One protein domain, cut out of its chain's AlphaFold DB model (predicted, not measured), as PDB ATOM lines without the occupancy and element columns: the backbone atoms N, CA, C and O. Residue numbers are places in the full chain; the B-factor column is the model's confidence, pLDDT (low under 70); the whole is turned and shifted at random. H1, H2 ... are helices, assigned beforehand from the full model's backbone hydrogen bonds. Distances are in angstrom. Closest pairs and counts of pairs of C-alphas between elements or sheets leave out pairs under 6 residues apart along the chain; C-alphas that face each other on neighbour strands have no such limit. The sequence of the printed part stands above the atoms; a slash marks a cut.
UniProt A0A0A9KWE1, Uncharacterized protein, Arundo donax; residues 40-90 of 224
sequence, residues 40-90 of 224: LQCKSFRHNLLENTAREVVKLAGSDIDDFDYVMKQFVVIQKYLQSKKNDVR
ATOM      1  N   LEU A  40     262.109 227.275 244.028       60.88
ATOM      2  CA  LEU A  40     261.928 226.952 245.448       60.88
ATOM      3  C   LEU A  40     260.454 226.801 245.858       60.88
ATOM      4  O   LEU A  40     260.175 226.302 246.942       60.88
ATOM      5  N   GLN A  41     259.487 227.165 245.011       64.44
ATOM      6  CA  GLN A  41     258.066 226.920 245.290       64.44
ATOM      7  C   GLN A  41     257.657 225.463 245.009       64.44
ATOM      8  O   GLN A  41     256.704 224.952 245.604       64.44
ATOM      9  N   CYS A  42     258.395 224.737 244.168       80.69
ATOM     10  CA  CYS A  42     258.100 223.339 243.868       80.69
ATOM     11  C   CYS A  42     258.509 222.430 245.039       80.69
ATOM     12  O   CYS A  42     259.659 222.437 245.476       80.69
ATOM     13  N   LYS A  43     257.571 221.620 245.553       86.00
ATOM     14  CA  LYS A  43     257.841 220.660 246.643       86.00
ATOM     15  C   LYS A  43     258.916 219.641 246.250       86.00
ATOM     16  O   LYS A  43     259.814 219.382 247.039       86.00
ATOM     17  N   SER A  44     258.829 219.092 245.037       87.00
ATOM     18  CA  SER A  44     259.786 218.104 244.523       87.00
ATOM     19  C   SER A  44     261.193 218.679 244.386       87.00
ATOM     20  O   SER A  44     262.147 218.047 244.813       87.00
ATOM     21  N   PHE A  45     261.320 219.902 243.864       88.69
ATOM     22  CA  PHE A  45     262.611 220.580 243.752       88.69
ATOM     23  C   PHE A  45     263.253 220.805 245.126       88.69
ATOM     24  O   PHE A  45     264.413 220.461 245.315       88.69
ATOM     25  N   ARG A  46     262.485 221.310 246.103       87.44
ATOM     26  CA  ARG A  46     262.960 221.484 247.487       87.44
ATOM     27  C   ARG A  46     263.401 220.171 248.125       87.44
ATOM     28  O   ARG A  46     264.428 220.140 248.786       87.44
ATOM     29  N   HIS A  47     262.623 219.108 247.928       91.62
ATOM     30  CA  HIS A  47     262.942 217.792 248.467       91.62
ATOM     31  C   HIS A  47     264.239 217.238 247.873       91.62
ATOM     32  O   HIS A  47     265.147 216.913 248.627       91.62
ATOM     33  N   ASN A  48     264.353 217.229 246.542       93.38
ATOM     34  CA  ASN A  48     265.543 216.732 245.852       93.38
ATOM     35  C   ASN A  48     266.790 217.551 246.205       93.38
ATOM     36  O   ASN A  48     267.865 216.988 246.380       93.38
ATOM     37  N   LEU A  49     266.656 218.877 246.323       94.00
ATOM     38  CA  LEU A  49     267.763 219.741 246.725       94.00
ATOM     39  C   LEU A  49     268.240 219.396 248.139       94.00
ATOM     40  O   LEU A  49     269.428 219.167 248.324       94.00
ATOM     41  N   LEU A  50     267.319 219.302 249.106       94.19
ATOM     42  CA  LEU A  50     267.651 218.921 250.482       94.19
ATOM     43  C   LEU A  50     268.308 217.539 250.543       94.19
ATOM     44  O   LEU A  50     269.331 217.383 251.205       94.19
ATOM     45  N   GLU A  51     267.762 216.558 249.829       95.31
ATOM     46  CA  GLU A  51     268.300 215.197 249.805       95.31
ATOM     47  C   GLU A  51     269.719 215.153 249.224       95.31
ATOM     48  O   GLU A  51     270.610 214.557 249.827       95.31
ATOM     49  N   ASN A  52     269.956 215.828 248.097       96.25
ATOM     50  CA  ASN A  52     271.282 215.891 247.484       96.25
ATOM     51  C   ASN A  52     272.291 216.576 248.410       96.25
ATOM     52  O   ASN A  52     273.368 216.031 248.639       96.25
ATOM     53  N   THR A  53     271.920 217.713 249.008       95.31
ATOM     54  CA  THR A  53     272.803 218.412 249.955       95.31
ATOM     55  C   THR A  53     273.103 217.565 251.192       95.31
ATOM     56  O   THR A  53     274.239 217.527 251.647       95.31
ATOM     57  N   ALA A  54     272.122 216.819 251.712       95.75
ATOM     58  CA  ALA A  54     272.339 215.927 252.846       95.75
ATOM     59  C   ALA A  54     273.306 214.787 252.492       95.75
ATOM     60  O   ALA A  54     274.185 214.466 253.286       95.75
ATOM     61  N   ARG A  55     273.193 214.207 251.289       96.06
ATOM     62  CA  ARG A  55     274.131 213.180 250.805       96.06
ATOM     63  C   ARG A  55     275.560 213.711 250.692       96.06
ATOM     64  O   ARG A  55     276.490 212.994 251.046       96.06
ATOM     65  N   GLU A  56     275.740 214.945 250.224       95.38
ATOM     66  CA  GLU A  56     277.060 215.588 250.164       95.38
ATOM     67  C   GLU A  56     277.650 215.793 251.562       95.38
ATOM     68  O   GLU A  56     278.802 215.433 251.793       95.38
ATOM     69  N   VAL A  57     276.847 216.278 252.513       95.19
ATOM     70  CA  VAL A  57     277.271 216.436 253.913       95.19
ATOM     71  C   VAL A  57     277.665 215.093 254.527       95.19
ATOM     72  O   VAL A  57     278.714 215.004 255.152       95.19
ATOM     73  N   VAL A  58     276.879 214.034 254.309       95.00
ATOM     74  CA  VAL A  58     277.208 212.681 254.795       95.00
ATOM     75  C   VAL A  58     278.505 212.163 254.172       95.00
ATOM     76  O   VAL A  58     279.307 211.542 254.864       95.00
ATOM     77  N   LYS A  59     278.744 212.439 252.885       95.00
ATOM     78  CA  LYS A  59     279.990 212.059 252.210       95.00
ATOM     79  C   LYS A  59     281.209 212.757 252.823       95.00
ATOM     80  O   LYS A  59     282.242 212.116 252.968       95.00
ATOM     81  N   LEU A  60     281.092 214.041 253.164       92.69
ATOM     82  CA  LEU A  60     282.172 214.795 253.811       92.69
ATOM     83  C   LEU A  60     282.393 214.310 255.249       92.69
ATOM     84  O   LEU A  60     283.502 213.922 255.596       92.69
ATOM     85  N   ALA A  61     281.317 214.214 256.033       91.88
ATOM     86  CA  ALA A  61     281.354 213.806 257.436       91.88
ATOM     87  C   ALA A  61     281.835 212.364 257.654       91.88
ATOM     88  O   ALA A  61     282.306 212.034 258.730       91.88
ATOM     89  N   GLY A  62     281.702 211.488 256.654       86.06
ATOM     90  CA  GLY A  62     282.188 210.110 256.737       86.06
ATOM     91  C   GLY A  62     283.708 209.960 256.615       86.06
ATOM     92  O   GLY A  62     284.193 208.837 256.732       86.06
ATOM     93  N   SER A  63     284.445 211.044 256.339       89.00
ATOM     94  CA  SER A  63     285.902 211.000 256.153       89.00
ATOM     95  C   SER A  63     286.664 211.093 257.479       89.00
ATOM     96  O   SER A  63     287.612 210.337 257.667       89.00
ATOM     97  N   ASP A  64     286.210 211.950 258.401       93.12
ATOM     98  CA  ASP A  64     286.859 212.225 259.688       93.12
ATOM     99  C   ASP A  64     285.872 212.077 260.861       93.12
ATOM    100  O   ASP A  64     284.703 212.455 260.774       93.12
ATOM    101  N   ILE A  65     286.346 211.538 261.991       92.12
ATOM    102  CA  ILE A  65     285.513 211.282 263.184       92.12
ATOM    103  C   ILE A  65     285.050 212.597 263.835       92.12
ATOM    104  O   ILE A  65     283.900 212.704 264.261       92.12
ATOM    105  N   ASP A  66     285.914 213.614 263.867       93.25
ATOM    106  CA  ASP A  66     285.579 214.926 264.432       93.25
ATOM    107  C   ASP A  66     284.478 215.632 263.617       93.25
ATOM    108  O   ASP A  66     283.550 216.225 264.181       93.25
ATOM    109  N   ASP A  67     284.528 215.503 262.287       92.62
ATOM    110  CA  ASP A  67     283.512 216.030 261.373       92.62
ATOM    111  C   ASP A  67     282.186 215.275 261.506       92.62
ATOM    112  O   ASP A  67     281.113 215.892 261.493       92.62
ATOM    113  N   PHE A  68     282.237 213.952 261.690       95.44
ATOM    114  CA  PHE A  68     281.058 213.143 261.993       95.44
ATOM    115  C   PHE A  68     280.350 213.634 263.261       95.44
ATOM    116  O   PHE A  68     279.145 213.915 263.233       95.44
ATOM    117  N   ASP A  69     281.096 213.797 264.354       94.69
ATOM    118  CA  ASP A  69     280.553 214.256 265.633       94.69
ATOM    119  C   ASP A  69     279.983 215.675 265.533       94.69
ATOM    120  O   ASP A  69     278.919 215.970 266.096       94.69
ATOM    121  N   TYR A  70     280.657 216.561 264.797       95.44
ATOM    122  CA  TYR A  70     280.169 217.911 264.540       95.44
ATOM    123  C   TYR A  70     278.845 217.902 263.765       95.44
ATOM    124  O   TYR A  70     277.861 218.515 264.198       95.44
ATOM    125  N   VAL A  71     278.786 217.181 262.643       95.88
ATOM    126  CA  VAL A  71     277.593 217.115 261.788       95.88
ATOM    127  C   VAL A  71     276.422 216.465 262.520       95.88
ATOM    128  O   VAL A  71     275.297 216.966 262.438       95.88
ATOM    129  N   MET A  72     276.668 215.411 263.298       95.69
ATOM    130  CA  MET A  72     275.622 214.749 264.076       95.69
ATOM    131  C   MET A  72     275.012 215.691 265.122       95.69
ATOM    132  O   MET A  72     273.785 215.782 265.233       95.69
ATOM    133  N   LYS A  73     275.843 216.464 265.838       96.12
ATOM    134  CA  LYS A  73     275.364 217.498 266.773       96.12
ATOM    135  C   LYS A  73     274.460 218.508 266.060       96.12
ATOM    136  O   LYS A  73     273.383 218.824 266.571       96.12
ATOM    137  N   GLN A  74     274.844 218.964 264.867       96.50
ATOM    138  CA  GLN A  74     274.031 219.902 264.086       96.50
ATOM    139  C   GLN A  74     272.714 219.284 263.599       96.50
ATOM    140  O   GLN A  74     271.663 219.920 263.700       96.50
ATOM    141  N   PHE A  75     272.723 218.035 263.129       95.69
ATOM    142  CA  PHE A  75     271.499 217.345 262.718       95.69
ATOM    143  C   PHE A  75     270.501 217.187 263.865       95.69
ATOM    144  O   PHE A  75     269.311 217.439 263.662       95.69
ATOM    145  N   VAL A  76     270.966 216.873 265.078       96.56
ATOM    146  CA  VAL A  76     270.100 216.809 266.266       96.56
ATOM    147  C   VAL A  76     269.472 218.173 266.573       96.56
ATOM    148  O   VAL A  76     268.274 218.246 266.857       96.56
ATOM    149  N   VAL A  77     270.242 219.263 266.487       97.12
ATOM    150  CA  VAL A  77     269.727 220.629 266.699       97.12
ATOM    151  C   VAL A  77     268.652 220.974 265.667       97.12
ATOM    152  O   VAL A  77     267.562 221.422 266.035       97.12
ATOM    153  N   ILE A  78     268.916 220.709 264.385       96.12
ATOM    154  CA  ILE A  78     267.961 220.959 263.297       96.12
ATOM    155  C   ILE A  78     266.690 220.125 263.496       96.12
ATOM    156  O   ILE A  78     265.583 220.650 263.368       96.12
ATOM    157  N   GLN A  79     266.822 218.845 263.851       95.56
ATOM    158  CA  GLN A  79     265.684 217.963 264.098       95.56
ATOM    159  C   GLN A  79     264.806 218.480 265.242       95.56
ATOM    160  O   GLN A  79     263.589 218.587 265.066       95.56
ATOM    161  N   LYS A  80     265.406 218.853 266.381       96.38
ATOM    162  CA  LYS A  80     264.681 219.423 267.528       96.38
ATOM    163  C   LYS A  80     263.955 220.713 267.152       96.38
ATOM    164  O   LYS A  80     262.768 220.852 267.439       96.38
ATOM    165  N   TYR A  81     264.629 221.622 266.446       95.88
ATOM    166  CA  TYR A  81     264.028 222.875 265.984       95.88
ATOM    167  C   TYR A  81     262.817 222.638 265.064       95.88
ATOM    168  O   TYR A  81     261.754 223.237 265.247       95.88
ATOM    169  N   LEU A  82     262.942 221.724 264.096       94.12
ATOM    170  CA  LEU A  82     261.851 221.388 263.178       94.12
ATOM    171  C   LEU A  82     260.683 220.684 263.882       94.12
ATOM    172  O   LEU A  82     259.528 220.917 263.519       94.12
ATOM    173  N   GLN A  83     260.960 219.848 264.885       93.19
ATOM    174  CA  GLN A  83     259.931 219.219 265.716       93.19
ATOM    175  C   GLN A  83     259.186 220.247 266.573       93.19
ATOM    176  O   GLN A  83     257.957 220.239 266.556       93.19
ATOM    177  N   SER A  84     259.899 221.171 267.229       93.12
ATOM    178  CA  SER A  84     259.290 222.277 267.987       93.12
ATOM    179  C   SER A  84     258.339 223.072 267.104       93.12
ATOM    180  O   SER A  84     257.150 223.151 267.384       93.12
ATOM    181  N   LYS A  85     258.817 223.528 265.941       90.62
ATOM    182  CA  LYS A  85     258.000 224.299 264.999       90.62
ATOM    183  C   LYS A  85     256.774 223.524 264.500       90.62
ATOM    184  O   LYS A  85     255.724 224.111 264.249       90.62
ATOM    185  N   LYS A  86     256.889 222.203 264.324       88.81
ATOM    186  CA  LYS A  86     255.754 221.343 263.956       88.81
ATOM    187  C   LYS A  86     254.720 221.267 265.085       88.81
ATOM    188  O   LYS A  86     253.525 221.241 264.791       88.81
ATOM    189  N   ASN A  87     255.167 221.221 266.336       83.88
ATOM    190  CA  ASN A  87     254.302 221.192 267.511       83.88
ATOM    191  C   ASN A  87     253.642 222.557 267.753       83.88
ATOM    192  O   ASN A  87     252.433 222.587 267.949       83.88
ATOM    193  N   ASP A  88     254.363 223.668 267.591       81.44
ATOM    194  CA  ASP A  88     253.820 225.033 267.710       81.44
ATOM    195  C   ASP A  88     252.697 225.304 266.696       81.44
ATOM    196  O   ASP A  88     251.674 225.917 266.996       81.44
ATOM    197  N   VAL A  89     252.849 224.800 265.467       76.88
ATOM    198  CA  VAL A  89     251.796 224.895 264.446       76.88
ATOM    199  C   VAL A  89     250.575 224.047 264.823       76.88
ATOM    200  O   VAL A  89     249.448 224.439 264.521       76.88
ATOM    201  N   ARG A  90     250.772 222.897 265.485       63.59
ATOM    202  CA  ARG A  90     249.670 222.054 265.982       63.59
ATOM    203  C   ARG A  90     248.936 222.712 267.149       63.59
ATOM    204  O   ARG A  90     247.710 222.717 267.134       63.59
TER     205      ARG A  90
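AT A GLANCE: This is residues 40 to 90 of the 224 residues of an uncharacterized protein of Arundo donax (UniProt A0A0A9KWE1). Two long helices, H1 and then H2, make an open, flat helical hairpin shaped like a narrow V, meeting near the tight turn between them and spreading toward their far ends. The longer arm is H2, and residues 73 to 90 of it stand free. The printed part has 51 residues with two named helices and no named strand; the class is all helix. It is loose, with a radius of gyration of the C-alphas of 13.5 A, and spans 38 by 25 by 9 A.

HOW THE PARTS SIT: H1, residues 43 to 61, touches H2, residues 65 to 90, with residues 57 to 61 alone, and H2 touches H1 with residues 67 to 71 alone. Their closest C-alphas, those of Ala 61 and Phe 68, are 4.6 A apart. The two run opposite ways at a shallow tilt of 28 degrees, a helical hairpin, with their centres 15.3 A apart. In H1 and H2 every O i to N i+4 pair is within hydrogen-bond range.

IN THESE COORDINATES: H1 begins at C-alpha 43, (257.841, 220.660, 246.643), and measures 26.8 A from first to last C-alpha. H2 measures 37.5 A and ends at C-alpha 90, (249.670, 222.054, 265.982).

THE WHOLE: The two C-alphas farthest apart, those of Ser 63 and Arg 90, are 39.1 A apart. The printed part has no cut. Mean pLDDT of the printed part is 90.7, with residues 40 to 41 and residue 90 under 70.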